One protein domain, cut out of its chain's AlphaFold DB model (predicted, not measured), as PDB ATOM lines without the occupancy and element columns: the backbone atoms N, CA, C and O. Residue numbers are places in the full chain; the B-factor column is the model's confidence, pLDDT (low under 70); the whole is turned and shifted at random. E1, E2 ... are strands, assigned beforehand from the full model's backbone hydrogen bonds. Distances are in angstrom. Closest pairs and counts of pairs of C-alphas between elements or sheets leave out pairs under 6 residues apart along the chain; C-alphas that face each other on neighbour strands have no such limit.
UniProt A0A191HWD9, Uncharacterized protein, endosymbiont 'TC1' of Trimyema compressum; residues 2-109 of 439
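Overview. This is residues 2 to 109 of the 439 residues of an uncharacterized protein of endosymbiont 'TC1' of Trimyema compressum (UniProt A0A191HWD9). Little of this model is regular structure: a long arm, residues 2 to 33, runs out and folds back, residues 14 to 21 sticking out, and leads to a small body of loops around a strongly twisted three-stranded sheet. The 108 printed residues have no named helix and four strands, E1 to E4 in order; the class is all strand, with 27 residues in named elements. The sheet, E2 - E3 - E4, is a meander, each strand the antiparallel neighbour of the one before. The whole is extended, radius of gyration of the C-alphas 22.7 A, spanning 75 by 29 by 18 A.

Arrangement. Residues 41 to 42 pair antiparallel with residues 61 to 62 of E1, residues 61 to 63. E2, residues 74 to 79, and E3, residues 85 to 93, form a hairpin at 156 degrees; find N 77 and O 90 at 3.0 A. E3 and E4, residues 100 to 108, form another at 154 degrees, with N 89 and O 103 at 2.8 A. E1 is apart from E2, E3 and E4.

Along the chain. Find C-alpha 61 at (60.982, 144.441, 195.480), where E1 begins, 7.0 A long. E2 runs 16.7 A and E3 25.6 A; E4 runs 25.3 A to C-alpha 108 at (50.199, 164.972, 192.907).

Size, cuts and confidence. The two C-alphas farthest apart, of Asn 16 and Lys 109, are 75.6 A apart. The printed part has no cut, and no link between named strands is long. Residues 2 to 33 have pLDDT under 70.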
ATOM      1  N   ILE A   2      79.411 140.298 211.201       30.81
ATOM      2  CA  ILE A   2      79.708 139.165 210.317       30.81
ATOM      3  C   ILE A   2      79.280 137.910 211.080       30.81
ATOM      4  O   ILE A   2      79.859 137.619 212.125       30.81
ATOM      5  N   TYR A   3      78.264 137.192 210.606       33.84
ATOM      6  CA  TYR A   3      77.963 135.863 211.137       33.84
ATOM      7  C   TYR A   3      78.960 134.879 210.527       33.84
ATOM      8  O   TYR A   3      78.791 134.416 209.403       33.84
ATOM      9  N   ALA A   4      80.042 134.604 211.250       36.28
ATOM     10  CA  ALA A   4      80.951 133.519 210.917       36.28
ATOM     11  C   ALA A   4      80.469 132.254 211.635       36.28
ATOM     12  O   ALA A   4      80.382 132.238 212.862       36.28
ATOM     13  N   SER A   5      80.167 131.193 210.889       39.72
ATOM     14  CA  SER A   5      80.076 129.853 211.469       39.72
ATOM     15  C   SER A   5      81.380 129.118 211.176       39.72
ATOM     16  O   SER A   5      81.815 129.013 210.030       39.72
ATOM     17  N   ILE A   6      82.044 128.661 212.235       41.03
ATOM     18  CA  ILE A   6      83.234 127.816 212.148       41.03
ATOM     19  C   ILE A   6      82.757 126.392 212.400       41.03
ATOM     20  O   ILE A   6      82.292 126.082 213.494       41.03
ATOM     21  N   THR A   7      82.861 125.529 211.393       40.50
ATOM     22  CA  THR A   7      82.661 124.087 211.581       40.50
ATOM     23  C   THR A   7      84.033 123.435 211.671       40.50
ATOM     24  O   THR A   7      84.799 123.473 210.710       40.50
ATOM     25  N   ILE A   8      84.357 122.874 212.836       45.38
ATOM     26  CA  ILE A   8      85.590 122.113 213.057       45.38
ATOM     27  C   ILE A   8      85.307 120.662 212.675       45.38
ATOM     28  O   ILE A   8      84.426 120.028 213.258       45.38
ATOM     29  N   ILE A   9      86.033 120.145 211.687       42.19
ATOM     30  CA  ILE A   9      85.935 118.748 211.267       42.19
ATOM     31  C   ILE A   9      86.986 117.962 212.068       42.19
ATOM     32  O   ILE A   9      88.162 117.974 211.730       42.19
ATOM     33  N   GLU A  10      86.510 117.325 213.142       40.66
ATOM     34  CA  GLU A  10      87.169 116.354 214.042       40.66
ATOM     35  C   GLU A  10      88.207 116.831 215.093       40.66
ATOM     36  O   GLU A  10      88.867 117.857 214.925       40.66
ATOM     37  N   PRO A  11      88.331 116.109 216.240       40.94
ATOM     38  CA  PRO A  11      89.103 116.551 217.394       40.94
ATOM     39  C   PRO A  11      90.509 115.939 217.431       40.94
ATOM     40  O   PRO A  11      90.671 114.720 217.464       40.94
ATOM     41  N   GLY A  12      91.527 116.789 217.570       50.41
ATOM     42  CA  GLY A  12      92.822 116.350 218.092       50.41
ATOM     43  C   GLY A  12      94.022 117.125 217.571       50.41
ATOM     44  O   GLY A  12      94.737 116.614 216.720       50.41
ATOM     45  N   VAL A  13      94.311 118.300 218.141       40.91
ATOM     46  CA  VAL A  13      95.662 118.889 218.092       40.91
ATOM     47  C   VAL A  13      95.978 119.571 219.429       40.91
ATOM     48  O   VAL A  13      95.184 120.351 219.950       40.91
ATOM     49  N   PHE A  14      97.142 119.227 219.987       37.44
ATOM     50  CA  PHE A  14      97.716 119.760 221.225       37.44
ATOM     51  C   PHE A  14      98.448 121.085 220.967       37.44
ATOM     52  O   PHE A  14      99.119 121.240 219.950       37.44
ATOM     53  N   ILE A  15      98.355 122.019 221.915       34.09
ATOM     54  CA  ILE A  15      99.037 123.320 221.880       34.09
ATOM     55  C   ILE A  15     100.440 123.163 222.480       34.09
ATOM     56  O   ILE A  15     100.567 122.648 223.592       34.09
ATOM     57  N   ASN A  16     101.478 123.664 221.805       30.34
ATOM     58  CA  ASN A  16     102.704 124.082 222.482       30.34
ATOM     59  C   ASN A  16     103.234 125.387 221.876       30.34
ATOM     60  O   ASN A  16     103.074 125.631 220.680       30.34
ATOM     61  N   ASN A  17     103.787 126.237 222.741       41.25
ATOM     62  CA  ASN A  17     104.179 127.609 222.439       41.25
ATOM     63  C   ASN A  17     105.205 127.681 221.294       41.25
ATOM     64  O   ASN A  17     106.137 126.884 221.237       41.25
ATOM     65  N   ASP A  18     105.017 128.693 220.447       38.16
ATOM     66  CA  ASP A  18     105.973 129.276 219.493       38.16
ATOM     67  C   ASP A  18     105.872 128.935 218.000       38.16
ATOM     68  O   ASP A  18     106.636 129.522 217.250       38.16
ATOM     69  N   ASN A  19     104.910 128.138 217.513       36.69
ATOM     70  CA  ASN A  19     104.484 128.171 216.096       36.69
ATOM     71  C   ASN A  19     103.187 127.375 215.877       36.69
ATOM     72  O   ASN A  19     103.102 126.207 216.252       36.69
ATOM     73  N   VAL A  20     102.193 127.972 215.210       40.31
ATOM     74  CA  VAL A  20     101.030 127.235 214.689       40.31
ATOM     75  C   VAL A  20     101.332 126.837 213.244       40.31
ATOM     76  O   VAL A  20     101.083 127.604 212.318       40.31
ATOM     77  N   GLU A  21     101.871 125.636 213.037       45.62
ATOM     78  CA  GLU A  21     101.779 124.963 211.738       45.62
ATOM     79  C   GLU A  21     100.484 124.146 211.705       45.62
ATOM     80  O   GLU A  21     100.417 123.026 212.212       45.62
ATOM     81  N   THR A  22      99.431 124.692 211.098       42.25
ATOM     82  CA  THR A  22      98.285 123.879 210.676       42.25
ATOM     83  C   THR A  22      98.581 123.293 209.299       42.25
ATOM     84  O   THR A  22      98.768 124.032 208.334       42.25
ATOM     85  N   LYS A  23      98.582 121.959 209.192       44.38
ATOM     86  CA  LYS A  23      98.611 121.241 207.904       44.38
ATOM     87  C   LYS A  23      97.296 121.335 207.124       44.38
ATOM     88  O   LYS A  23      97.251 120.923 205.966       44.38
ATOM     89  N   ASP A  24      96.265 121.921 207.719       47.06
ATOM     90  CA  ASP A  24      94.939 122.014 207.132       47.06
ATOM     91  C   ASP A  24      94.657 123.431 206.647       47.06
ATOM     92  O   ASP A  24      94.798 124.419 207.370       47.06
ATOM     93  N   LYS A  25      94.241 123.532 205.382       43.94
ATOM     94  CA  LYS A  25      93.672 124.760 204.835       43.94
ATOM     95  C   LYS A  25      92.406 125.077 205.629       43.94
ATOM     96  O   LYS A  25      91.380 124.436 205.420       43.94
ATOM     97  N   ILE A  26      92.449 126.082 206.500       47.50
ATOM     98  CA  ILE A  26      91.226 126.688 207.031       47.50
ATOM     99  C   ILE A  26      90.512 127.331 205.840       47.50
ATOM    100  O   ILE A  26      90.963 128.344 205.304       47.50
ATOM    101  N   GLN A  27      89.413 126.731 205.390       40.84
ATOM    102  CA  GLN A  27      88.550 127.348 204.394       40.84
ATOM    103  C   GLN A  27      87.601 128.297 205.130       40.84
ATOM    104  O   GLN A  27      86.556 127.903 205.641       40.84
ATOM    105  N   LEU A  28      88.001 129.566 205.229       40.75
ATOM    106  CA  LEU A  28      87.101 130.642 205.626       40.75
ATOM    107  C   LEU A  28      86.083 130.839 204.500       40.75
ATOM    108  O   LEU A  28      86.324 131.586 203.554       40.75
ATOM    109  N   ASN A  29      84.938 130.165 204.595       42.03
ATOM    110  CA  ASN A  29      83.776 130.504 203.784       42.03
ATOM    111  C   ASN A  29      83.161 131.783 204.356       42.03
ATOM    112  O   ASN A  29      82.187 131.757 205.104       42.03
ATOM    113  N   LEU A  30      83.764 132.920 204.017       45.25
ATOM    114  CA  LEU A  30      83.074 134.197 204.074       45.25
ATOM    115  C   LEU A  30      81.971 134.104 203.022       45.25
ATOM    116  O   LEU A  30      82.248 134.154 201.824       45.25
ATOM    117  N   SER A  31      80.725 133.876 203.439       48.56
ATOM    118  CA  SER A  31      79.622 133.986 202.498       48.56
ATOM    119  C   SER A  31      79.578 135.438 202.032       48.56
ATOM    120  O   SER A  31      79.135 136.319 202.769       48.56
ATOM    121  N   ASN A  32      79.987 135.681 200.791       51.00
ATOM    122  CA  ASN A  32      79.735 136.921 200.049       51.00
ATOM    123  C   ASN A  32      78.222 137.131 199.774       51.00
ATOM    124  O   ASN A  32      77.853 137.735 198.777       51.00
ATOM    125  N   GLY A  33      77.339 136.564 200.602       62.47
ATOM    126  CA  GLY A  33      75.926 136.334 200.307       62.47
ATOM    127  C   GLY A  33      74.968 137.363 200.893       62.47
ATOM    128  O   GLY A  33      73.768 137.118 200.863       62.47
ATOM    129  N   ILE A  34      75.465 138.478 201.440       71.75
ATOM    130  CA  ILE A  34      74.585 139.603 201.769       71.75
ATOM    131  C   ILE A  34      74.422 140.424 200.497       71.75
ATOM    132  O   ILE A  34      75.395 140.967 199.974       71.75
ATOM    133  N   THR A  35      73.198 140.460 199.988       86.38
ATOM    134  CA  THR A  35      72.880 141.147 198.736       86.38
ATOM    135  C   THR A  35      72.655 142.630 199.012       86.38
ATOM    136  O   THR A  35      71.922 142.989 199.931       86.38
ATOM    137  N   ASP A  36      73.262 143.503 198.211       90.56
ATOM    138  CA  ASP A  36      72.976 144.935 198.290       90.56
ATOM    139  C   ASP A  36      71.544 145.193 197.811       90.56
ATOM    140  O   ASP A  36      71.191 144.854 196.674       90.56
ATOM    141  N   ILE A  37      70.712 145.799 198.661       93.75
ATOM    142  CA  ILE A  37      69.319 146.120 198.329       93.75
ATOM    143  C   ILE A  37      69.217 147.050 197.105       93.75
ATOM    144  O   ILE A  37      68.218 147.021 196.388       93.75
ATOM    145  N   ALA A  38      70.273 147.812 196.796       93.06
ATOM    146  CA  ALA A  38      70.364 148.641 195.597       93.06
ATOM    147  C   ALA A  38      70.467 147.836 194.288       93.06
ATOM    148  O   ALA A  38      70.174 148.368 193.219       93.06
ATOM    149  N   THR A  39      70.853 146.557 194.359       93.38
ATOM    150  CA  THR A  39      70.928 145.655 193.193       93.38
ATOM    151  C   THR A  39      69.626 144.897 192.927       93.38
ATOM    152  O   THR A  39      69.491 144.248 191.888       93.38
ATOM    153  N   CYS A  40      68.654 144.981 193.842       95.50
ATOM    154  CA  CYS A  40      67.343 144.362 193.682       95.50
ATOM    155  C   CYS A  40      66.485 145.144 192.678       95.50
ATOM    156  O   CYS A  40      66.587 146.366 192.555       95.50
ATOM    157  N   LYS A  41      65.594 144.444 191.970       96.94
ATOM    158  CA  LYS A  41      64.634 145.086 191.070       96.94
ATOM    159  C   LYS A  41      63.490 145.660 191.900       96.94
ATOM    160  O   LYS A  41      62.810 144.913 192.602       96.94
ATOM    161  N   ILE A  42      63.254 146.959 191.759       96.69
ATOM    162  CA  ILE A  42      62.141 147.667 192.392       96.69
ATOM    163  C   ILE A  42      61.181 148.111 191.295       96.69
ATOM    164  O   ILE A  42      61.591 148.780 190.344       96.69
ATOM    165  N   ASP A  43      59.920 147.708 191.406       95.81
ATOM    166  CA  ASP A  43      58.897 148.144 190.463       95.81
ATOM    167  C   ASP A  43      58.536 149.628 190.689       95.81
ATOM    168  O   ASP A  43      58.621 150.119 191.820       95.81
ATOM    169  N   PRO A  44      58.127 150.367 189.638       93.12
ATOM    170  CA  PRO A  44      57.736 151.766 189.772       93.12
ATOM    171  C   PRO A  44      56.602 151.962 190.782       93.12
ATOM    172  O   PRO A  44      55.576 151.281 190.732       93.12
ATOM    173  N   ILE A  45      56.769 152.942 191.668       96.31
ATOM    174  CA  ILE A  45      55.730 153.350 192.612       96.31
ATOM    175  C   ILE A  45      54.739 154.250 191.870       96.31
ATOM    176  O   ILE A  45      55.141 155.228 191.243       96.31
ATOM    177  N   SER A  46      53.448 153.917 191.930       96.25
ATOM    178  CA  SER A  46      52.402 154.752 191.327       96.25
ATOM    179  C   SER A  46      52.284 156.092 192.048       96.25
ATOM    180  O   SER A  46      52.413 156.157 193.273       96.25
ATOM    181  N   ASP A  47      51.989 157.147 191.294       97.00
ATOM    182  CA  ASP A  47      51.728 158.469 191.854       97.00
ATOM    183  C   ASP A  47      50.595 158.427 192.892       97.00
ATOM    184  O   ASP A  47      49.579 157.753 192.712       97.00
ATOM    185  N   GLN A  48      50.766 159.197 193.960       97.81
ATOM    186  CA  GLN A  48      49.765 159.412 194.999       97.81
ATOM    187  C   GLN A  48      49.039 160.739 194.752       97.81
ATOM    188  O   GLN A  48      49.519 161.591 194.003       97.81
ATOM    189  N   THR A  49      47.893 160.950 195.393       96.75
ATOM    190  CA  THR A  49      47.205 162.249 195.404       96.75
ATOM    191  C   THR A  49      47.142 162.751 196.831       96.75
ATOM    192  O   THR A  49      46.789 161.988 197.731       96.75
ATOM    193  N   TYR A  50      47.469 164.028 197.024       95.88
ATOM    194  CA  TYR A  50      47.396 164.671 198.328       95.88
ATOM    195  C   TYR A  50      46.039 164.425 199.005       95.88
ATOM    196  O   TYR A  50      44.987 164.627 198.400       95.88
ATOM    197  N   ASN A  51      46.056 163.987 200.263       93.81
ATOM    198  CA  ASN A  51      44.843 163.704 201.033       93.81
ATOM    199  C   ASN A  51      44.919 164.170 202.500       93.81
ATOM    200  O   ASN A  51      44.021 163.837 203.273       93.81
ATOM    201  N   GLY A  52      45.965 164.920 202.866       92.06
ATOM    202  CA  GLY A  52      46.206 165.410 204.226       92.06
ATOM    203  C   GLY A  52      46.879 164.416 205.177       92.06
ATOM    204  O   GLY A  52      47.121 164.770 206.324       92.06
ATOM    205  N   ASN A  53      47.194 163.198 204.728       93.31
ATOM    206  CA  ASN A  53      47.878 162.183 205.527       93.31
ATOM    207  C   ASN A  53      49.215 161.786 204.893       93.31
ATOM    208  O   ASN A  53      49.471 162.051 203.718       93.31
ATOM    209  N   GLU A  54      50.041 161.098 205.674       95.75
ATOM    210  CA  GLU A  54      51.249 160.438 205.188       95.75
ATOM    211  C   GLU A  54      50.910 159.408 204.097       95.75
ATOM    212  O   GLU A  54      50.067 158.524 204.269       95.75
ATOM    213  N   ALA A  55      51.567 159.533 202.949       97.44
ATOM    214  CA  ALA A  55      51.491 158.595 201.847       97.44
ATOM    215  C   ALA A  55      52.583 157.530 202.005       97.44
ATOM    216  O   ALA A  55      53.775 157.820 201.894       97.44
ATOM    217  N   GLU A  56      52.168 156.284 202.225       97.31
ATOM    218  CA  GLU A  56      53.069 155.144 202.449       97.31
ATOM    219  C   GLU A  56      52.864 154.041 201.390       97.31
ATOM    220  O   GLU A  56      52.426 152.928 201.702       97.31
ATOM    221  N   PRO A  57      53.117 154.316 200.095       96.88
ATOM    222  CA  PRO A  57      52.987 153.291 199.069       96.88
ATOM    223  C   PRO A  57      54.059 152.211 199.259       96.88
ATOM    224  O   PRO A  57      55.250 152.512 199.378       96.88
ATOM    225  N   LYS A  58      53.648 150.940 199.252       95.19
ATOM    226  CA  LYS A  58      54.559 149.799 199.405       95.19
ATOM    227  C   LYS A  58      55.195 149.424 198.057       95.19
ATOM    228  O   LYS A  58      54.460 149.016 197.155       95.19
ATOM    229  N   PRO A  59      56.526 149.543 197.888       95.44
ATOM    230  CA  PRO A  59      57.198 149.107 196.670       95.44
ATOM    231  C   PRO A  59      57.218 147.578 196.569       95.44
ATOM    232  O   PRO A  59      57.368 146.881 197.571       95.44
ATOM    233  N   VAL A  60      57.127 147.052 195.345       96.75
ATOM    234  CA  VAL A  60      57.369 145.629 195.072       96.75
ATOM    235  C   VAL A  60      58.848 145.452 194.753       96.75
ATOM    236  O   VAL A  60      59.356 146.027 193.788       96.75
ATOM    237  N   ILE A  61      59.538 144.664 195.576       97.69
ATOM    238  CA  ILE A  61      60.982 144.441 195.480       97.69
ATOM    239  C   ILE A  61      61.226 142.968 195.171       97.69
ATOM    240  O   ILE A  61      60.671 142.091 195.832       97.69
ATOM    241  N   THR A  62      62.050 142.685 194.163       97.00
ATOM    242  CA  THR A  62      62.393 141.319 193.752       97.00
ATOM    243  C   THR A  62      63.902 141.129 193.621       97.00
ATOM    244  O   THR A  62      64.608 141.983 193.082       97.00
ATOM    245  N   SER A  63      64.397 139.981 194.082       94.94
ATOM    246  CA  SER A  63      65.791 139.550 193.937       94.94
ATOM    247  C   SER A  63      65.828 138.141 193.356       94.94
ATOM    248  O   SER A  63      65.145 137.245 193.848       94.94
ATOM    249  N   GLY A  64      66.560 137.941 192.255       89.44
ATOM    250  CA  GLY A  64      66.671 136.626 191.605       89.44
ATOM    251  C   GLY A  64      65.338 135.996 191.165       89.44
ATOM    252  O   GLY A  64      65.275 134.785 190.984       89.44
ATOM    253  N   GLY A  65      64.275 136.795 191.010       90.00
ATOM    254  CA  GLY A  65      62.923 136.327 190.674       90.00
ATOM    255  C   GLY A  65      61.990 136.090 191.870       90.00
ATOM    256  O   GLY A  65      60.816 135.808 191.650       90.00
ATOM    257  N   THR A  66      62.465 136.255 193.107       93.62
ATOM    258  CA  THR A  66      61.663 136.112 194.335       93.62
ATOM    259  C   THR A  66      61.288 137.484 194.897       93.62
ATOM    260  O   THR A  66      62.141 138.368 194.962       93.62
ATOM    261  N   THR A  67      60.030 137.671 195.306       97.00
ATOM    262  CA  THR A  67      59.563 138.883 196.006       97.00
ATOM    263  C   THR A  67      60.060 138.897 197.447       97.00
ATOM    264  O   THR A  67      59.966 137.883 198.132       97.00
ATOM    265  N   LEU A  68      60.587 140.038 197.883       96.25
ATOM    266  CA  LEU A  68      61.116 140.227 199.234       96.25
ATOM    267  C   LEU A  68      60.002 140.560 200.233       96.25
ATOM    268  O   LEU A  68      58.988 141.146 199.849       96.25
ATOM    269  N   GLU A  69      60.214 140.238 201.509       96.31
ATOM    270  CA  GLU A  69      59.241 140.465 202.584       96.31
ATOM    271  C   GLU A  69      59.660 141.606 203.533       96.31
ATOM    272  O   GLU A  69      60.758 141.619 204.099       96.31
ATOM    273  N   GLU A  70      58.765 142.578 203.732       95.56
ATOM    274  CA  GLU A  70      58.947 143.689 204.675       95.56
ATOM    275  C   GLU A  70      59.033 143.169 206.123       95.56
ATOM    276  O   GLU A  70      58.216 142.364 206.561       95.56
ATOM    277  N   GLY A  71      60.022 143.637 206.886       91.19
ATOM    278  CA  GLY A  71      60.314 143.186 208.249       91.19
ATOM    279  C   GLY A  71      61.229 141.959 208.333       91.19
ATOM    280  O   GLY A  71      61.748 141.679 209.415       91.19
ATOM    281  N   ILE A  72      61.482 141.272 207.212       91.88
ATOM    282  CA  ILE A  72      62.422 140.141 207.121       91.88
ATOM    283  C   ILE A  72      63.631 140.511 206.262       91.88
ATOM    284  O   ILE A  72      64.771 140.410 206.718       91.88
ATOM    285  N   ASP A  73      63.372 140.957 205.033       93.69
ATOM    286  CA  ASP A  73      64.385 141.251 204.019       93.69
ATOM    287  C   ASP A  73      64.682 142.752 203.911       93.69
ATOM    288  O   ASP A  73      65.791 143.157 203.560       93.69
ATOM    289  N   TYR A  74      63.703 143.603 204.222       94.50
ATOM    290  CA  TYR A  74      63.868 145.057 204.211       94.50
ATOM    291  C   TYR A  74      62.939 145.765 205.208       94.50
ATOM    292  O   TYR A  74      61.940 145.208 205.653       94.50
ATOM    293  N   MET A  75      63.247 147.019 205.536       94.62
ATOM    294  CA  MET A  75      62.361 147.965 206.229       94.62
ATOM    295  C   MET A  75      62.155 149.217 205.371       94.62
ATOM    296  O   MET A  75      63.018 149.552 204.556       94.62
ATOM    297  N   LEU A  76      61.041 149.923 205.566       97.06
ATOM    298  CA  LEU A  76      60.711 151.149 204.838       97.06
ATOM    299  C   LEU A  76      60.658 152.345 205.787       97.06
ATOM    300  O   LEU A  76      60.019 152.274 206.830       97.06
ATOM    301  N   ASN A  77      61.286 153.450 205.385       94.94
ATOM    302  CA  ASN A  77      61.134 154.757 206.022       94.94
ATOM    303  C   ASN A  77      60.791 155.808 204.967       94.94
ATOM    304  O   ASN A  77      61.476 155.896 203.946       94.94
ATOM    305  N   TYR A  78      59.804 156.655 205.241       97.31
ATOM    306  CA  TYR A  78      59.348 157.683 204.309       97.31
ATOM    307  C   TYR A  78      59.819 159.077 204.731       97.31
ATOM    308  O   TYR A  78      59.980 159.362 205.916       97.31
ATOM    309  N   THR A  79      60.071 159.944 203.750       95.62
ATOM    310  CA  THR A  79      60.351 161.370 203.974       95.62
ATOM    311  C   THR A  79      59.606 162.216 202.949       95.62
ATOM    312  O   THR A  79      59.423 161.779 201.809       95.62
ATOM    313  N   ASP A  80      59.224 163.435 203.340       95.69
ATOM    314  CA  ASP A  80      58.486 164.391 202.500       95.69
ATOM    315  C   ASP A  80      57.167 163.813 201.946       95.69
ATOM    316  O   ASP A  80      56.757 164.120 200.832       95.69
ATOM    317  N   ASN A  81      56.509 162.934 202.713       96.94
ATOM    318  CA  ASN A  81      55.427 162.070 202.237       96.94
ATOM    319  C   ASN A  81      54.008 162.552 202.572       96.94
ATOM    320  O   ASN A  81      53.065 161.792 202.390       96.94
ATOM    321  N   VAL A  82      53.832 163.784 203.048       93.88
ATOM    322  CA  VAL A  82      52.496 164.364 203.289       93.88
ATOM    323  C   VAL A  82      52.100 165.301 202.151       93.88
ATOM    324  O   VAL A  82      51.059 165.122 201.525       93.88
ATOM    325  N   ASN A  83      52.935 166.304 201.879       93.62
ATOM    326  CA  ASN A  83      52.631 167.388 200.945       93.62
ATOM    327  C   ASN A  83      52.848 166.981 199.481       93.62
ATOM    328  O   ASN A  83      53.639 166.090 199.170       93.62
ATOM    329  N   ALA A  84      52.167 167.666 198.560       95.00
ATOM    330  CA  ALA A  84      52.374 167.468 197.132       95.00
ATOM    331  C   ALA A  84      53.815 167.821 196.736       95.00
ATOM    332  O   ALA A  84      54.358 168.855 197.125       95.00
ATOM    333  N   GLY A  85      54.436 166.968 195.927       95.44
ATOM    334  CA  GLY A  85      55.847 167.089 195.592       95.44
ATOM    335  C   GLY A  85      56.509 165.746 195.318       95.44
ATOM    336  O   GLY A  85      55.852 164.761 194.972       95.44
ATOM    337  N   LEU A  86      57.837 165.734 195.432       96.75
ATOM    338  CA  LEU A  86      58.654 164.536 195.285       96.75
ATOM    339  C   LEU A  86      58.983 163.978 196.675       96.75
ATOM    340  O   LEU A  86      59.812 164.544 197.382       96.75
ATOM    341  N   ALA A  87      58.343 162.869 197.031       97.75
ATOM    342  CA  ALA A  87      58.548 162.151 198.282       97.75
ATOM    343  C   ALA A  87      59.549 161.004 198.093       97.75
ATOM    344  O   ALA A  87      59.836 160.588 196.964       97.75
ATOM    345  N   LYS A  88      60.087 160.473 199.195       97.12
ATOM    346  CA  LYS A  88      61.087 159.395 199.155       97.12
ATOM    347  C   LYS A  88      60.691 158.232 200.042       97.12
ATOM    348  O   LYS A  88      60.208 158.431 201.153       97.12
ATOM    349  N   VAL A  89      60.978 157.025 199.563       97.88
ATOM    350  CA  VAL A  89      61.028 155.810 200.372       97.88
ATOM    351  C   VAL A  89      62.476 155.338 200.471       97.88
ATOM    352  O   VAL A  89      63.156 155.111 199.468       97.88
ATOM    353  N   ASN A  90      62.959 155.219 201.701       95.12
ATOM    354  CA  ASN A  90      64.258 154.658 202.034       95.12
ATOM    355  C   ASN A  90      64.056 153.177 202.346       95.12
ATOM    356  O   ASN A  90      63.474 152.827 203.373       95.12
ATOM    357  N   ILE A  91      64.523 152.321 201.446       97.69
ATOM    358  CA  ILE A  91      64.442 150.870 201.564       97.69
ATOM    359  C   ILE A  91      65.734 150.403 202.221       97.69
ATOM    360  O   ILE A  91      66.802 150.454 201.611       97.69
ATOM    361  N   ILE A  92      65.638 149.974 203.472       93.06
ATOM    362  CA  ILE A  92      66.778 149.562 204.288       93.06
ATOM    363  C   ILE A  92      66.864 148.041 204.233       93.06
ATOM    364  O   ILE A  92      65.978 147.367 204.752       93.06
ATOM    365  N   GLY A  93      67.913 147.500 203.612       89.69
ATOM    366  CA  GLY A  93      68.146 146.058 203.580       89.69
ATOM    367  C   GLY A  93      68.430 145.511 204.980       89.69
ATOM    368  O   GLY A  93      69.251 146.072 205.714       89.69
ATOM    369  N   ILE A  94      67.756 144.422 205.346       85.06
ATOM    370  CA  ILE A  94      67.948 143.690 206.603       85.06
ATOM    371  C   ILE A  94      68.022 142.177 206.330       85.06
ATOM    372  O   ILE A  94      67.811 141.714 205.211       85.06
ATOM    373  N   GLY A  95      68.381 141.381 207.341       87.38
ATOM    374  CA  GLY A  95      68.513 139.929 207.182       87.38
ATOM    375  C   GLY A  95      69.616 139.557 206.185       87.38
ATOM    376  O   GLY A  95      70.798 139.776 206.456       87.38
ATOM    377  N   ASN A  96      69.224 138.992 205.037       89.31
ATOM    378  CA  ASN A  96      70.135 138.624 203.943       89.31
ATOM    379  C   ASN A  96      70.465 139.797 202.998       89.31
ATOM    380  O   ASN A  96      71.204 139.615 202.026       89.31
ATOM    381  N   TYR A  97      69.940 140.991 203.281       90.69
ATOM    382  CA  TYR A  97      70.166 142.210 202.513       90.69
ATOM    383  C   TYR A  97      70.852 143.288 203.362       90.69
ATOM    384  O   TYR A  97      70.779 143.271 204.592       90.69
ATOM    385  N   ASN A  98      71.545 144.228 202.718       84.25
ATOM    386  CA  ASN A  98      72.175 145.380 203.375       84.25
ATOM    387  C   ASN A  98      72.027 146.675 202.562       84.25
ATOM    388  O   ASN A  98      71.420 146.678 201.493       84.25
ATOM    389  N   ASN A  99      72.619 147.758 203.087       90.56
ATOM    390  CA  ASN A  99      72.609 149.113 202.529       90.56
ATOM    391  C   ASN A  99      71.199 149.719 202.416       90.56
ATOM    392  O   ASN A  99      70.214 149.154 202.893       90.56
ATOM    393  N   VAL A 100      71.124 150.934 201.871       91.88
ATOM    394  CA  VAL A 100      69.873 151.671 201.675       91.88
ATOM    395  C   VAL A 100      69.733 151.998 200.199       91.88
ATOM    396  O   VAL A 100      70.653 152.563 199.609       91.88
ATOM    397  N   ASN A 101      68.575 151.685 199.624       95.19
ATOM    398  CA  ASN A 101      68.187 152.182 198.312       95.19
ATOM    399  C   ASN A 101      67.081 153.229 198.472       95.19
ATOM    400  O   ASN A 101      66.119 153.014 199.209       95.19
ATOM    401  N   VAL A 102      67.230 154.371 197.807       96.25
ATOM    402  CA  VAL A 102      66.285 155.487 197.895       96.25
ATOM    403  C   VAL A 102      65.501 155.554 196.600       96.25
ATOM    404  O   VAL A 102      66.072 155.764 195.530       96.25
ATOM    405  N   VAL A 103      64.185 155.405 196.704       96.94
ATOM    406  CA  VAL A 103      63.276 155.516 195.564       96.94
ATOM    407  C   VAL A 103      62.370 156.714 195.773       96.94
ATOM    408  O   VAL A 103      61.805 156.904 196.848       96.94
ATOM    409  N   ASN A 104      62.237 157.533 194.736       97.12
ATOM    410  CA  ASN A 104      61.333 158.671 194.768       97.12
ATOM    411  C   ASN A 104      59.949 158.256 194.261       97.12
ATOM    412  O   ASN A 104      59.841 157.474 193.315       97.12
ATOM    413  N   PHE A 105      58.905 158.840 194.836       97.75
ATOM    414  CA  PHE A 105      57.545 158.775 194.312       97.75
ATOM    415  C   PHE A 105      56.915 160.165 194.337       97.75
ATOM    416  O   PHE A 105      57.346 161.052 195.075       97.75
ATOM    417  N   LYS A 106      55.911 160.378 193.491       98.00
ATOM    418  CA  LYS A 106      55.262 161.679 193.363       98.00
ATOM    419  C   LYS A 106      53.955 161.704 194.144       98.00
ATOM    420  O   LYS A 106      53.151 160.781 194.041       98.00
ATOM    421  N   ILE A 107      53.726 162.795 194.867       98.00
ATOM    422  CA  ILE A 107      52.422 163.152 195.422       98.00
ATOM    423  C   ILE A 107      51.879 164.289 194.556       98.00
ATOM    424  O   ILE A 107      52.399 165.404 194.562       98.00
ATOM    425  N   ASN A 108      50.870 163.990 193.744       97.12
ATOM    426  CA  ASN A 108      50.199 164.972 192.907       97.12
ATOM    427  C   ASN A 108      49.335 165.902 193.758       97.12
ATOM    428  O   ASN A 108      48.701 165.479 194.732       97.12
ATOM    429  N   LYS A 109      49.274 167.166 193.330       94.69
ATOM    430  CA  LYS A 109      48.328 168.138 193.869       94.69
ATOM    431  C   LYS A 109      46.899 167.636 193.693       94.69
ATOM    432  O   LYS A 109      46.582 166.959 192.712       94.69
TER     433      LYS A 109